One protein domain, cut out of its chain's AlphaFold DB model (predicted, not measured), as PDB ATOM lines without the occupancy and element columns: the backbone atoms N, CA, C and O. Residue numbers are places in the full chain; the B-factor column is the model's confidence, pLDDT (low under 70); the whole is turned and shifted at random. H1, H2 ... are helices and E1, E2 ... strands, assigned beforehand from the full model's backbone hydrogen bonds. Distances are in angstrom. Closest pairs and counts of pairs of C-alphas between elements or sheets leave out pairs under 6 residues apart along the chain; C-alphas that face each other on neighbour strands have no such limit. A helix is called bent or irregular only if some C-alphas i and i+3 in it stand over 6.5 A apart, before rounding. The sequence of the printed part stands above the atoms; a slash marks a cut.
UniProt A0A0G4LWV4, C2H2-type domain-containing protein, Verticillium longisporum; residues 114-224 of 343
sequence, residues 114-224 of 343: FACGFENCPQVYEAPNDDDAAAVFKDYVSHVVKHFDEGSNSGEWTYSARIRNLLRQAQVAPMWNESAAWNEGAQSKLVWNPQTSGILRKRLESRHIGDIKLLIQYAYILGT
ATOM      1  N   PHE A 114     215.080 473.153 385.574       98.12
ATOM      2  CA  PHE A 114     215.697 472.652 386.803       98.12
ATOM      3  C   PHE A 114     215.292 473.543 387.978       98.12
ATOM      4  O   PHE A 114     215.544 474.745 387.978       98.12
ATOM      5  N   ALA A 115     214.656 472.967 388.994       97.69
ATOM      6  CA  ALA A 115     214.141 473.707 390.145       97.69
ATOM      7  C   ALA A 115     214.918 473.365 391.417       97.69
ATOM      8  O   ALA A 115     215.274 472.204 391.642       97.69
ATOM      9  N   CYS A 116     215.180 474.354 392.272       97.00
ATOM     10  CA  CYS A 116     215.757 474.085 393.586       97.00
ATOM     11  C   CYS A 116     214.726 473.380 394.486       97.00
ATOM     12  O   CYS A 116     213.539 473.707 394.444       97.00
ATOM     13  N   GLY A 117     215.168 472.396 395.274       96.00
ATOM     14  CA  GLY A 117     214.330 471.671 396.237       96.00
ATOM     15  C   GLY A 117     214.466 472.153 397.681       96.00
ATOM     16  O   GLY A 117     213.827 471.585 398.557       96.00
ATOM     17  N   PHE A 118     215.288 473.171 397.950       95.62
ATOM     18  CA  PHE A 118     215.395 473.793 399.271       95.62
ATOM     19  C   PHE A 118     214.184 474.694 399.553       95.62
ATOM     20  O   PHE A 118     213.840 475.541 398.731       95.62
ATOM     21  N   GLU A 119     213.544 474.527 400.711       92.50
ATOM     22  CA  GLU A 119     212.267 475.183 401.039       92.50
ATOM     23  C   GLU A 119     212.299 476.716 400.989       92.50
ATOM     24  O   GLU A 119     211.341 477.323 400.505       92.50
ATOM     25  N   ASN A 120     213.402 477.342 401.409       91.94
ATOM     26  CA  ASN A 120     213.551 478.801 401.394       91.94
ATOM     27  C   ASN A 120     214.179 479.325 400.088       91.94
ATOM     28  O   ASN A 120     214.548 480.498 400.007       91.94
ATOM     29  N   CYS A 121     214.322 478.483 399.059       94.75
ATOM     30  CA  CYS A 121     214.907 478.863 397.780       94.75
ATOM     31  C   CYS A 121     213.880 478.782 396.635       94.75
ATOM     32  O   CYS A 121     213.520 477.683 396.223       94.75
ATOM     33  N   PRO A 122     213.435 479.910 396.050       94.00
ATOM     34  CA  PRO A 122     212.473 479.913 394.944       94.00
ATOM     35  C   PRO A 122     213.120 479.761 393.551       94.00
ATOM     36  O   PRO A 122     212.460 480.024 392.548       94.00
ATOM     37  N   GLN A 123     214.413 479.420 393.467       96.50
ATOM     38  CA  GLN A 123     215.176 479.478 392.216       96.50
ATOM     39  C   GLN A 123     214.789 478.376 391.218       96.50
ATOM     40  O   GLN A 123     214.660 477.197 391.565       96.50
ATOM     41  N   VAL A 124     214.667 478.787 389.956       97.94
ATOM     42  CA  VAL A 124     214.369 477.944 388.794       97.94
ATOM     43  C   VAL A 124     215.310 478.342 387.665       97.94
ATOM     44  O   VAL A 124     215.518 479.523 387.405       97.94
ATOM     45  N   TYR A 125     215.871 477.341 387.003       98.19
ATOM     46  CA  TYR A 125     216.799 477.470 385.892       98.19
ATOM     47  C   TYR A 125     216.134 476.912 384.637       98.19
ATOM     48  O   TYR A 125     215.617 475.796 384.647       98.19
ATOM     49  N   GLU A 126     216.136 477.696 383.565       98.00
ATOM     50  CA  GLU A 126     215.373 477.426 382.348       98.00
ATOM     51  C   GLU A 126     216.279 477.522 381.117       98.00
ATOM     52  O   GLU A 126     216.679 478.610 380.711       98.00
ATOM     53  N   ALA A 127     216.593 476.381 380.499       97.50
ATOM     54  CA  ALA A 127     217.307 476.339 379.229       97.50
ATOM     55  C   ALA A 127     216.362 476.720 378.078       97.50
ATOM     56  O   ALA A 127     215.224 476.242 378.058       97.50
ATOM     57  N   PRO A 128     216.769 477.560 377.112       95.25
ATOM     58  CA  PRO A 128     215.893 477.965 376.011       95.25
ATOM     59  C   PRO A 128     215.639 476.843 374.988       95.25
ATOM     60  O   PRO A 128     214.651 476.904 374.262       95.25
ATOM     61  N   ASN A 129     216.501 475.825 374.922       95.56
ATOM     62  CA  ASN A 129     216.397 474.670 374.024       95.56
ATOM     63  C   ASN A 129     217.144 473.451 374.611       95.56
ATOM     64  O   ASN A 129     217.785 473.554 375.660       95.56
ATOM     65  N   ASP A 130     217.070 472.310 373.921       95.00
ATOM     66  CA  ASP A 130     217.692 471.050 374.353       95.00
ATOM     67  C   ASP A 130     219.238 471.076 374.370       95.00
ATOM     68  O   ASP A 130     219.837 470.335 375.147       95.00
ATOM     69  N   ASP A 131     219.903 471.909 373.556       95.06
ATOM     70  CA  ASP A 131     221.376 471.994 373.513       95.06
ATOM     71  C   ASP A 131     221.944 472.773 374.710       95.06
ATOM     72  O   ASP A 131     222.951 472.378 375.303       95.06
ATOM     73  N   ASP A 132     221.260 473.841 375.123       96.50
ATOM     74  CA  ASP A 132     221.645 474.657 376.279       96.50
ATOM     75  C   ASP A 132     221.378 473.960 377.630       96.50
ATOM     76  O   ASP A 132     221.921 474.359 378.667       96.50
ATOM     77  N   ALA A 133     220.586 472.880 377.637       96.25
ATOM     78  CA  ALA A 133     220.211 472.129 378.835       96.25
ATOM     79  C   ALA A 133     221.416 471.681 379.677       96.25
ATOM     80  O   ALA A 133     221.403 471.798 380.904       96.25
ATOM     81  N   ALA A 134     222.487 471.209 379.032       95.81
ATOM     82  CA  ALA A 134     223.685 470.724 379.717       95.81
ATOM     83  C   ALA A 134     224.518 471.848 380.363       95.81
ATOM     84  O   ALA A 134     225.223 471.600 381.346       95.81
ATOM     85  N   ALA A 135     224.455 473.073 379.830       96.81
ATOM     86  CA  ALA A 135     225.106 474.241 380.419       96.81
ATOM     87  C   ALA A 135     224.306 474.744 381.630       96.81
ATOM     88  O   ALA A 135     224.837 474.810 382.738       96.81
ATOM     89  N   VAL A 136     223.002 474.966 381.441       98.00
ATOM     90  CA  VAL A 136     222.087 475.434 382.494       98.00
ATOM     91  C   VAL A 136     222.015 474.452 383.669       98.00
ATOM     92  O   VAL A 136     221.967 474.873 384.826       98.00
ATOM     93  N   PHE A 137     222.106 473.145 383.409       97.62
ATOM     94  CA  PHE A 137     222.225 472.136 384.460       97.62
ATOM     95  C   PHE A 137     223.472 472.330 385.342       97.62
ATOM     96  O   PHE A 137     223.373 472.234 386.563       97.62
ATOM     97  N   LYS A 138     224.642 472.655 384.772       96.75
ATOM     98  CA  LYS A 138     225.874 472.888 385.554       96.75
ATOM     99  C   LYS A 138     225.770 474.129 386.435       96.75
ATOM    100  O   LYS A 138     226.287 474.121 387.558       96.75
ATOM    101  N   ASP A 139     225.091 475.171 385.962       97.94
ATOM    102  CA  ASP A 139     224.807 476.371 386.753       97.94
ATOM    103  C   ASP A 139     223.843 476.056 387.900       97.94
ATOM    104  O   ASP A 139     224.113 476.407 389.051       97.94
ATOM    105  N   TYR A 140     222.788 475.293 387.613       97.88
ATOM    106  CA  TYR A 140     221.845 474.781 388.602       97.88
ATOM    107  C   TYR A 140     222.522 473.919 389.685       97.88
ATOM    108  O   TYR A 140     222.334 474.182 390.873       97.88
ATOM    109  N   VAL A 141     223.365 472.941 389.326       96.94
ATOM    110  CA  VAL A 141     224.112 472.144 390.320       96.94
ATOM    111  C   VAL A 141     225.051 473.040 391.130       96.94
ATOM    112  O   VAL A 141     225.133 472.919 392.352       96.94
ATOM    113  N   SER A 142     225.724 473.989 390.476       95.81
ATOM    114  CA  SER A 142     226.597 474.952 391.158       95.81
ATOM    115  C   SER A 142     225.828 475.878 392.110       95.81
ATOM    116  O   SER A 142     226.416 476.365 393.073       95.81
ATOM    117  N   HIS A 143     224.532 476.098 391.882       95.75
ATOM    118  CA  HIS A 143     223.619 476.767 392.804       95.75
ATOM    119  C   HIS A 143     223.184 475.858 393.965       95.75
ATOM    120  O   HIS A 143     223.400 476.233 395.115       95.75
ATOM    121  N   VAL A 144     222.671 474.650 393.699       94.50
ATOM    122  CA  VAL A 144     222.244 473.690 394.743       94.50
ATOM    123  C   VAL A 144     223.361 473.437 395.758       94.50
ATOM    124  O   VAL A 144     223.123 473.355 396.961       94.50
ATOM    125  N   VAL A 145     224.602 473.360 395.280       93.25
ATOM    126  CA  VAL A 145     225.779 473.079 396.106       93.25
ATOM    127  C   VAL A 145     226.250 474.304 396.930       93.25
ATOM    128  O   VAL A 145     227.019 474.120 397.873       93.25
ATOM    129  N   LYS A 146     225.769 475.534 396.663       92.38
ATOM    130  CA  LYS A 146     226.027 476.731 397.507       92.38
ATOM    131  C   LYS A 146     225.235 476.738 398.813       92.38
ATOM    132  O   LYS A 146     225.750 477.210 399.818       92.38
ATOM    133  N   HIS A 147     224.033 476.165 398.839       92.06
ATOM    134  CA  HIS A 147     223.221 476.106 400.063       92.06
ATOM    135  C   HIS A 147     223.921 475.361 401.212       92.06
ATOM    136  O   HIS A 147     223.722 475.665 402.383       92.06
ATOM    137  N   PHE A 148     224.841 474.450 400.886       84.69
ATOM    138  CA  PHE A 148     225.681 473.772 401.871       84.69
ATOM    139  C   PHE A 148     226.824 474.641 402.439       84.69
ATOM    140  O   PHE A 148     227.401 474.265 403.458       84.69
ATOM    141  N   ASP A 149     227.145 475.787 401.824       82.81
ATOM    142  CA  ASP A 149     227.986 476.829 402.436       82.81
ATOM    143  C   ASP A 149     227.145 477.782 403.315       82.81
ATOM    144  O   ASP A 149     227.626 478.282 404.329       82.81
ATOM    145  N   GLU A 150     225.890 478.039 402.922       77.12
ATOM    146  CA  GLU A 150     224.955 478.986 403.563       77.12
ATOM    147  C   GLU A 150     224.338 478.460 404.874       77.12
ATOM    148  O   GLU A 150     223.743 479.228 405.638       77.12
ATOM    149  N   GLY A 151     224.492 477.163 405.155       70.06
ATOM    150  CA  GLY A 151     224.026 476.521 406.381       70.06
ATOM    151  C   GLY A 151     222.501 476.390 406.451       70.06
ATOM    152  O   GLY A 151     221.831 476.140 405.456       70.06
ATOM    153  N   SER A 152     221.933 476.548 407.649       67.56
ATOM    154  CA  SER A 152     220.503 476.295 407.900       67.56
ATOM    155  C   SER A 152     219.542 477.331 407.289       67.56
ATOM    156  O   SER A 152     218.328 477.174 407.411       67.56
ATOM    157  N   ASN A 153     220.050 478.391 406.653       78.44
ATOM    158  CA  ASN A 153     219.231 479.490 406.127       78.44
ATOM    159  C   ASN A 153     218.314 479.048 404.970       78.44
ATOM    160  O   ASN A 153     217.206 479.563 404.815       78.44
ATOM    161  N   SER A 154     218.752 478.069 404.178       82.12
ATOM    162  CA  SER A 154     218.060 477.607 402.968       82.12
ATOM    163  C   SER A 154     216.864 476.676 403.251       82.12
ATOM    164  O   SER A 154     216.114 476.356 402.331       82.12
ATOM    165  N   GLY A 155     216.649 476.278 404.509       88.38
ATOM    166  CA  GLY A 155     215.637 475.287 404.890       88.38
ATOM    167  C   GLY A 155     216.067 473.856 404.556       88.38
ATOM    168  O   GLY A 155     217.240 473.600 404.272       88.38
ATOM    169  N   GLU A 156     215.132 472.906 404.595       90.75
ATOM    170  CA  GLU A 156     215.419 471.520 404.216       90.75
ATOM    171  C   GLU A 156     215.197 471.285 402.710       90.75
ATOM    172  O   GLU A 156     214.435 472.001 402.061       90.75
ATOM    173  N   TRP A 157     215.852 470.272 402.130       93.75
ATOM    174  CA  TRP A 157     215.489 469.786 400.798       93.75
ATOM    175  C   TRP A 157     214.241 468.898 400.867       93.75
ATOM    176  O   TRP A 157     214.245 467.873 401.564       93.75
ATOM    177  N   THR A 158     213.211 469.245 400.086       95.31
ATOM    178  CA  THR A 158     211.989 468.449 399.919       95.31
ATOM    179  C   THR A 158     211.551 468.351 398.454       95.31
ATOM    180  O   THR A 158     211.576 469.322 397.692       95.31
ATOM    181  N   TYR A 159     211.048 467.173 398.069       96.56
ATOM    182  CA  TYR A 159     210.459 466.936 396.744       96.56
ATOM    183  C   TYR A 159     209.349 467.949 396.416       96.56
ATOM    184  O   TYR A 159     209.259 468.468 395.303       96.56
ATOM    185  N   SER A 160     208.517 468.279 397.410       96.31
ATOM    186  CA  SER A 160     207.404 469.215 397.240       96.31
ATOM    187  C   SER A 160     207.867 470.652 396.987       96.31
ATOM    188  O   SER A 160     207.246 471.337 396.178       96.31
ATOM    189  N   ALA A 161     208.967 471.113 397.595       96.25
ATOM    190  CA  ALA A 161     209.553 472.408 397.245       96.25
ATOM    191  C   ALA A 161     210.026 472.431 395.782       96.25
ATOM    192  O   ALA A 161     209.706 473.377 395.058       96.25
ATOM    193  N   ARG A 162     210.657 471.347 395.300       97.12
ATOM    194  CA  ARG A 162     211.047 471.232 393.886       97.12
ATOM    195  C   ARG A 162     209.839 471.299 392.945       97.12
ATOM    196  O   ARG A 162     209.903 472.014 391.950       97.12
ATOM    197  N   ILE A 163     208.726 470.626 393.259       97.62
ATOM    198  CA  ILE A 163     207.491 470.695 392.449       97.62
ATOM    199  C   ILE A 163     206.891 472.106 392.445       97.62
ATOM    200  O   ILE A 163     206.570 472.618 391.373       97.62
ATOM    201  N   ARG A 164     206.791 472.776 393.604       96.25
ATOM    202  CA  ARG A 164     206.305 474.170 393.670       96.25
ATOM    203  C   ARG A 164     207.156 475.102 392.818       96.25
ATOM    204  O   ARG A 164     206.608 475.951 392.125       96.25
ATOM    205  N   ASN A 165     208.473 474.930 392.837       97.44
ATOM    206  CA  ASN A 165     209.382 475.730 392.027       97.44
ATOM    207  C   ASN A 165     209.288 475.378 390.532       97.44
ATOM    208  O   ASN A 165     209.239 476.286 389.712       97.44
ATOM    209  N   LEU A 166     209.116 474.108 390.149       98.06
ATOM    210  CA  LEU A 166     208.815 473.732 388.757       98.06
ATOM    211  C   LEU A 166     207.530 474.393 388.216       98.06
ATOM    212  O   LEU A 166     207.466 474.695 387.025       98.06
ATOM    213  N   LEU A 167     206.533 474.662 389.068       97.00
ATOM    214  CA  LEU A 167     205.307 475.396 388.709       97.00
ATOM    215  C   LEU A 167     205.516 476.922 388.574       97.00
ATOM    216  O   LEU A 167     204.662 477.603 388.009       97.00
ATOM    217  N   ARG A 168     206.658 477.464 389.033       95.44
ATOM    218  CA  ARG A 168     207.056 478.877 388.852       95.44
ATOM    219  C   ARG A 168     207.750 479.162 387.513       95.44
ATOM    220  O   ARG A 168     208.082 480.318 387.265       95.44
ATOM    221  N   GLN A 169     207.975 478.152 386.668       96.25
ATOM    222  CA  GLN A 169     208.542 478.353 385.329       96.25
ATOM    223  C   GLN A 169     207.679 479.314 384.495       96.25
ATOM    224  O   GLN A 169     206.453 479.342 384.650       96.25
ATOM    225  N   ALA A 170     208.297 480.073 383.589       95.31
ATOM    226  CA  ALA A 170     207.670 481.205 382.902       95.31
ATOM    227  C   ALA A 170     206.356 480.846 382.180       95.31
ATOM    228  O   ALA A 170     205.414 481.638 382.172       95.31
ATOM    229  N   GLN A 171     206.268 479.636 381.617       94.31
ATOM    230  CA  GLN A 171     205.074 479.155 380.917       94.31
ATOM    231  C   GLN A 171     203.901 478.827 381.858       94.31
ATOM    232  O   GLN A 171     202.752 478.942 381.443       94.31
ATOM    233  N   VAL A 172     204.164 478.415 383.104       96.19
ATOM    234  CA  VAL A 172     203.145 477.896 384.044       96.19
ATOM    235  C   VAL A 172     202.742 478.936 385.094       96.19
ATOM    236  O   VAL A 172     201.574 478.998 385.489       96.19
ATOM    237  N   ALA A 173     203.681 479.798 385.498       95.00
ATOM    238  CA  ALA A 173     203.507 480.765 386.577       95.00
ATOM    239  C   ALA A 173     202.258 481.668 386.471       95.00
ATOM    240  O   ALA A 173     201.624 481.866 387.508       95.00
ATOM    241  N   PRO A 174     201.842 482.198 385.297       94.25
ATOM    242  CA  PRO A 174     200.676 483.085 385.221       94.25
ATOM    243  C   PRO A 174     199.385 482.399 385.685       94.25
ATOM    244  O   PRO A 174     198.724 482.882 386.603       94.25
ATOM    245  N   MET A 175     199.079 481.226 385.122       92.94
ATOM    246  CA  MET A 175     197.893 480.442 385.486       92.94
ATOM    247  C   MET A 175     198.004 479.851 386.900       92.94
ATOM    248  O   MET A 175     197.001 479.734 387.604       92.94
ATOM    249  N   TRP A 176     199.214 479.481 387.335       92.94
ATOM    250  CA  TRP A 176     199.444 478.986 388.694       92.94
ATOM    251  C   TRP A 176     199.152 480.068 389.742       92.94
ATOM    252  O   TRP A 176     198.427 479.817 390.704       92.94
ATOM    253  N   ASN A 177     199.641 481.289 389.524       90.69
ATOM    254  CA  ASN A 177     199.381 482.422 390.409       90.69
ATOM    255  C   ASN A 177     197.903 482.849 390.368       90.69
ATOM    256  O   ASN A 177     197.337 483.157 391.414       90.69
ATOM    257  N   GLU A 178     197.248 482.799 389.201       88.81
ATOM    258  CA  GLU A 178     195.801 483.027 389.097       88.81
ATOM    259  C   GLU A 178     195.021 482.011 389.949       88.81
ATOM    260  O   GLU A 178     194.194 482.407 390.765       88.81
ATOM    261  N   SER A 179     195.345 480.714 389.866       84.06
ATOM    262  CA  SER A 179     194.695 479.685 390.697       84.06
ATOM    263  C   SER A 179     194.937 479.858 392.207       84.06
ATOM    264  O   SER A 179     194.104 479.440 393.016       84.06
ATOM    265  N   ALA A 180     196.033 480.522 392.598       75.75
ATOM    266  CA  ALA A 180     196.332 480.852 393.992       75.75
ATOM    267  C   ALA A 180     195.344 481.883 394.555       75.75
ATOM    268  O   ALA A 180     194.894 481.743 395.691       75.75
ATOM    269  N   ALA A 181     194.973 482.886 393.751       71.88
ATOM    270  CA  ALA A 181     194.075 483.968 394.158       71.88
ATOM    271  C   ALA A 181     192.645 483.485 394.470       71.88
ATOM    272  O   ALA A 181     191.915 484.149 395.201       71.88
ATOM    273  N   TRP A 182     192.251 482.319 393.949       60.00
ATOM    274  CA  TRP A 182     190.940 481.708 394.197       60.00
ATOM    275  C   TRP A 182     190.927 480.828 395.459       60.00
ATOM    276  O   TRP A 182     189.856 480.486 395.951       60.00
ATOM    277  N   ASN A 183     192.098 480.432 395.971       65.31
ATOM    278  CA  ASN A 183     192.259 479.553 397.133       65.31
ATOM    279  C   ASN A 183     193.505 479.966 397.936       65.31
ATOM    280  O   ASN A 183     194.536 479.280 397.933       65.31
ATOM    281  N   GLU A 184     193.411 481.114 398.606       66.69
ATOM    282  CA  GLU A 184     194.525 481.726 399.328       66.69
ATOM    283  C   GLU A 184     195.123 480.765 400.375       66.69
ATOM    284  O   GLU A 184     194.423 480.140 401.175       66.69
ATOM    285  N   GLY A 185     196.445 480.577 400.330       69.44
ATOM    286  CA  GLY A 185     197.155 479.656 401.225       69.44
ATOM    287  C   GLY A 185     196.893 478.156 400.998       69.44
ATOM    288  O   GLY A 185     197.397 477.344 401.772       69.44
ATOM    289  N   ALA A 186     196.154 477.743 399.960       77.81
ATOM    290  CA  ALA A 186     196.019 476.320 399.627       77.81
ATOM    291  C   ALA A 186     197.315 475.742 399.031       77.81
ATOM    292  O   ALA A 186     197.715 474.634 399.372       77.81
ATOM    293  N   GLN A 187     198.018 476.512 398.192       82.00
ATOM    294  CA  GLN A 187     199.214 476.047 397.474       82.00
ATOM    295  C   GLN A 187     200.403 475.692 398.380       82.00
ATOM    296  O   GLN A 187     201.190 474.809 398.040       82.00
ATOM    297  N   SER A 188     200.543 476.345 399.538       84.19
ATOM    298  CA  SER A 188     201.592 476.023 400.517       84.19
ATOM    299  C   SER A 188     201.324 474.710 401.258       84.19
ATOM    300  O   SER A 188     202.272 474.057 401.687       84.19
ATOM    301  N   LYS A 189     200.053 474.295 401.360       88.94
ATOM    302  CA  LYS A 189     199.623 473.035 401.987       88.94
ATOM    303  C   LYS A 189     199.757 471.824 401.062       88.94
ATOM    304  O   LYS A 189     199.639 470.701 401.538       88.94
ATOM    305  N   LEU A 190     199.993 472.034 399.764       93.19
ATOM    306  CA  LEU A 190     200.153 470.944 398.804       93.19
ATOM    307  C   LEU A 190     201.465 470.186 399.048       93.19
ATOM    308  O   LEU A 190     202.548 470.785 399.165       93.19
ATOM    309  N   VAL A 191     201.345 468.858 399.094       94.75
ATOM    310  CA  VAL A 191     202.437 467.902 399.300       94.75
ATOM    311  C   VAL A 191     202.336 466.815 398.235       94.75
ATOM    312  O   VAL A 191     201.345 466.097 398.150       94.75
ATOM    313  N   TRP A 192     203.381 466.680 397.426       96.12
ATOM    314  CA  TRP A 192     203.467 465.689 396.359       96.12
ATOM    315  C   TRP A 192     204.398 464.540 396.749       96.12
ATOM    316  O   TRP A 192     205.406 464.746 397.426       96.12
ATOM    317  N   ASN A 193     204.090 463.336 396.262       94.31
ATOM    318  CA  ASN A 193     204.908 462.136 396.434       94.31
ATOM    319  C   ASN A 193     205.615 461.764 395.105       94.31
ATOM    320  O   ASN A 193     204.959 461.834 394.056       94.31
ATOM    321  N   PRO A 194     206.902 461.357 395.105       93.19
ATOM    322  CA  PRO A 194     207.645 461.016 393.885       93.19
ATOM    323  C   PRO A 194     206.974 459.963 392.997       93.19
ATOM    324  O   PRO A 194     206.933 460.124 391.776       93.19
ATOM    325  N   GLN A 195     206.384 458.933 393.606       92.31
ATOM    326  CA  GLN A 195     205.810 457.782 392.907       92.31
ATOM    327  C   GLN A 195     204.450 458.099 392.271       92.31
ATOM    328  O   GLN A 195     204.145 457.605 391.189       92.31
ATOM    329  N   THR A 196     203.635 458.962 392.889       93.38
ATOM    330  CA  THR A 196     202.302 459.318 392.358       93.38
ATOM    331  C   THR A 196     202.325 460.535 391.435       93.38
ATOM    332  O   THR A 196     201.478 460.657 390.554       93.38
ATOM    333  N   SER A 197     203.304 461.430 391.604       95.31
ATOM    334  CA  SER A 197     203.432 462.678 390.832       95.31
ATOM    335  C   SER A 197     204.613 462.701 389.854       95.31
ATOM    336  O   SER A 197     204.884 463.735 389.242       95.31
ATOM    337  N   GLY A 198     205.300 461.570 389.661       94.56
ATOM    338  CA  GLY A 198     206.442 461.457 388.751       94.56
ATOM    339  C   GLY A 198     206.138 461.945 387.331       94.56
ATOM    340  O   GLY A 198     206.942 462.674 386.758       94.56
ATOM    341  N   ILE A 199     204.947 461.648 386.793       94.94
ATOM    342  CA  ILE A 199     204.520 462.122 385.464       94.94
ATOM    343  C   ILE A 199     204.427 463.654 385.421       94.94
ATOM    344  O   ILE A 199     205.016 464.274 384.535       94.94
ATOM    345  N   LEU A 200     203.735 464.270 386.389       96.62
ATOM    346  CA  LEU A 200     203.618 465.729 386.509       96.62
ATOM    347  C   LEU A 200     205.001 466.383 386.523       96.62
ATOM    348  O   LEU A 200     205.261 467.310 385.757       96.62
ATOM    349  N   ARG A 201     205.901 465.854 387.355       97.25
ATOM    350  CA  ARG A 201     207.278 466.328 387.447       97.25
ATOM    351  C   ARG A 201     208.010 466.222 386.116       97.25
ATOM    352  O   ARG A 201     208.527 467.231 385.655       97.25
ATOM    353  N   LYS A 202     208.028 465.046 385.478       96.69
ATOM    354  CA  LYS A 202     208.747 464.852 384.209       96.69
ATOM    355  C   LYS A 202     208.217 465.749 383.100       96.69
ATOM    356  O   LYS A 202     209.011 466.268 382.328       96.69
ATOM    357  N   ARG A 203     206.908 466.018 383.066       96.69
ATOM    358  CA  ARG A 203     206.316 466.978 382.123       96.69
ATOM    359  C   ARG A 203     206.723 468.425 382.402       96.69
ATOM    360  O   ARG A 203     206.982 469.157 381.452       96.69
ATOM    361  N   LEU A 204     206.810 468.836 383.668       97.69
ATOM    362  CA  LEU A 204     207.301 470.170 384.042       97.69
ATOM    363  C   LEU A 204     208.807 470.335 383.772       97.69
ATOM    364  O   LEU A 204     209.216 471.389 383.294       97.69
ATOM    365  N   GLU A 205     209.611 469.304 384.044       97.25
ATOM    366  CA  GLU A 205     211.064 469.259 383.809       97.25
ATOM    367  C   GLU A 205     211.418 469.371 382.310       97.25
ATOM    368  O   GLU A 205     212.420 469.995 381.958       97.25
ATOM    369  N   SER A 206     210.582 468.830 381.415       96.12
ATOM    370  CA  SER A 206     210.786 468.840 379.953       96.12
ATOM    371  C   SER A 206     209.883 469.821 379.176       96.12
ATOM    372  O   SER A 206     209.756 469.700 377.956       96.12
ATOM    373  N   ARG A 207     209.182 470.746 379.851       95.56
ATOM    374  CA  ARG A 207     208.145 471.645 379.277       95.56
ATOM    375  C   ARG A 207     207.050 470.963 378.437       95.56
ATOM    376  O   ARG A 207     206.436 471.582 377.568       95.56
ATOM    377  N   HIS A 208     206.726 469.701 378.708       94.88
ATOM    378  CA  HIS A 208     205.601 468.996 378.076       94.88
ATOM    379  C   HIS A 208     204.258 469.385 378.729       94.88
ATOM    380  O   HIS A 208     203.507 468.545 379.237       94.88
ATOM    381  N   ILE A 209     203.973 470.692 378.734       93.50
ATOM    382  CA  ILE A 209     202.861 471.325 379.454       93.50
ATOM    383  C   ILE A 209     201.505 470.846 378.914       93.50
ATOM    384  O   ILE A 209     200.685 470.342 379.680       93.50
ATOM    385  N   GLY A 210     201.287 470.915 377.596       90.56
ATOM    386  CA  GLY A 210     199.983 470.623 376.989       90.56
ATOM    387  C   GLY A 210     198.929 471.661 377.392       90.56
ATOM    388  O   GLY A 210     199.196 472.861 377.346       90.56
ATOM    389  N   ASP A 211     197.739 471.212 377.802       92.00
ATOM    390  CA  ASP A 211     196.735 472.097 378.405       92.00
ATOM    391  C   ASP A 211     197.175 472.514 379.820       92.00
ATOM    392  O   ASP A 211     197.151 471.730 380.770       92.00
ATOM    393  N   ILE A 212     197.553 473.784 379.951       93.81
ATOM    394  CA  ILE A 212     197.997 474.406 381.201       93.81
ATOM    395  C   ILE A 212     196.943 474.365 382.320       93.81
ATOM    396  O   ILE A 212     197.304 474.213 383.487       93.81
ATOM    397  N   LYS A 213     195.645 474.462 381.996       92.50
ATOM    398  CA  LYS A 213     194.569 474.418 382.999       92.50
ATOM    399  C   LYS A 213     194.440 473.009 383.559       92.50
ATOM    400  O   LYS A 213     194.358 472.836 384.775       92.50
ATOM    401  N   LEU A 214     194.489 472.011 382.679       92.19
ATOM    402  CA  LEU A 214     194.467 470.602 383.054       92.19
ATOM    403  C   LEU A 214     195.710 470.211 383.872       92.19
ATOM    404  O   LEU A 214     195.586 469.554 384.904       92.19
ATOM    405  N   LEU A 215     196.897 470.678 383.468       94.31
ATOM    406  CA  LEU A 215     198.152 470.457 384.196       94.31
ATOM    407  C   LEU A 215     198.075 470.981 385.638       94.31
ATOM    408  O   LEU A 215     198.481 470.288 386.570       94.31
ATOM    409  N   ILE A 216     197.524 472.183 385.829       93.56
ATOM    410  CA  ILE A 216     197.348 472.786 387.155       93.56
ATOM    411  C   ILE A 216     196.305 472.023 387.974       93.56
ATOM    412  O   ILE A 216     196.561 471.728 389.139       93.56
ATOM    413  N   GLN A 217     195.173 471.624 387.382       91.62
ATOM    414  CA  GLN A 217     194.193 470.768 388.064       91.62
ATOM    415  C   GLN A 217     194.832 469.466 388.562       91.62
ATOM    416  O   GLN A 217     194.646 469.093 389.719       91.62
ATOM    417  N   TYR A 218     195.647 468.805 387.735       93.38
ATOM    418  CA  TYR A 218     196.376 467.602 388.136       93.38
ATOM    419  C   TYR A 218     197.434 467.885 389.210       93.38
ATOM    420  O   TYR A 218     197.593 467.072 390.120       93.38
ATOM    421  N   ALA A 219     198.097 469.046 389.184       94.38
ATOM    422  CA  ALA A 219     199.000 469.467 390.254       94.38
ATOM    423  C   ALA A 219     198.278 469.636 391.601       94.38
ATOM    424  O   ALA A 219     198.768 469.117 392.606       94.38
ATOM    425  N   TYR A 220     197.103 470.275 391.630       92.50
ATOM    426  CA  TYR A 220     196.274 470.380 392.838       92.50
ATOM    427  C   TYR A 220     195.794 469.014 393.331       92.50
ATOM    428  O   TYR A 220     195.933 468.710 394.513       92.50
ATOM    429  N   ILE A 221     195.267 468.177 392.433       91.81
ATOM    430  CA  ILE A 221     194.742 466.848 392.765       91.81
ATOM    431  C   ILE A 221     195.849 465.970 393.377       91.81
ATOM    432  O   ILE A 221     195.687 465.470 394.490       91.81
ATOM    433  N   LEU A 222     197.014 465.879 392.722       93.44
ATOM    434  CA  LEU A 222     198.171 465.112 393.209       93.44
ATOM    435  C   LEU A 222     198.782 465.655 394.504       93.44
ATOM    436  O   LEU A 222     199.344 464.877 395.272       93.44
ATOM    437  N   GLY A 223     198.712 466.971 394.716       92.44
ATOM    438  CA  GLY A 223     199.224 467.633 395.916       92.44
ATOM    439  C   GLY A 223     198.257 467.604 397.107       92.44
ATOM    440  O   GLY A 223     198.652 467.992 398.203       92.44
ATOM    441  N   THR A 224     197.006 467.181 396.890       91.38
ATOM    442  CA  THR A 224     195.955 467.087 397.920       91.38
ATOM    443  C   THR A 224     195.700 465.637 398.329       91.38
ATOM    444  O   THR A 224     195.593 465.347 399.516       91.38
TER     445      THR A 224
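What this domain is: This is residues 114 to 224 of the 343 residues of the protein "C2H2-type domain-containing protein" of Verticillium longisporum (UniProt A0A0G4LWV4). The model has two parts: a slim arm in which the extended stretch with E1 and the helix H1 run side by side, with H2 past one end of H1, and a rounder cluster of the helices H3 to H7. H3 stands between the two, nearest to the middle of the whole, and H6, H7 and H4 follow on from it in a chain of contacts, with the short H5 near H3, H4 and H7. The printed part has 111 residues with one named strand and seven named helices, in the order E1, H1, H2, H3, H4, H5, H6, H7, and its class is mostly helix. The whole is compact, with a radius of gyration of the C-alphas of 14.0 A and spans of 37 by 35 by 26 A.

How they stand to each other: Residues 114 to 115 pair antiparallel with residues 124 to 125 of E1, residues 124 to 126, which pairs with no named strand. The closest C-alphas of E1 and H1, residues 133 to 144, are those of Tyr 125 and Tyr 140, 6.3 A apart. H1 and H2, residues 147 to 154, meet only through their link. The closest C-alphas of E1 and H3, residues 159 to 166, are those of Val 124 and Asn 165, 6.3 A apart. H3 touches H6, residues 194 to 205, closest at the C-alphas of Leu 166 and Leu 204, 6.1 A, at a shallow tilt of 21 degrees, the same way. H6 and H7, residues 212 to 224, form a helical hairpin, opposite ways at a shallow tilt of 26 degrees; H6 touches H7 with residues 196 to 200 alone, closest at the C-alphas of Ser 197 and Leu 222, 6.3 A. With residues 212 to 216 alone, H7 touches H4, residues 173 to 181, at a steep tilt of 54 degrees, the same way; the closest C-alphas are those of Trp 176 and Ile 216, 6.7 A. With two of three tilts shallow, the helix packing is mostly aligned, only just. H5, residues 186 to 189, is close to but not clearly touching H4, the C-alphas of Ala 180 and Gln 187 being 6.6 A apart. H1 is apart from H3 and H7, for instance. Every O i to N i+4 pair is within hydrogen-bond range in H3, H4 and H7; H1 has 7 of 8, H6 6 of 8, and H2 1 of 4, with 1 of 5 O i to N i+3 pairs; H5 is too short for an O i to N i+4 pair.

Where its parts are: E1 begins at C-alpha 124, (214.369, 477.944, 388.794). H1 is 16.1 A long, H4 12.5 A and H6 13.5 A. H2 and H6 are irregular: C-alphas 149 and 152 are 9.3 A apart, and C-alphas 196 and 199 are 7.8 A apart. H7, 18.4 A, ends at C-alpha 224, (195.955, 467.087, 397.920).

The domain as a whole: The two C-alphas farthest apart, those of Asp 149 and Asp 211, are 39.7 A apart. The printed part has no cut, and no link is long. Mean pLDDT of the printed part is 91.9; residue 152 and residues 182 to 185 are under 70.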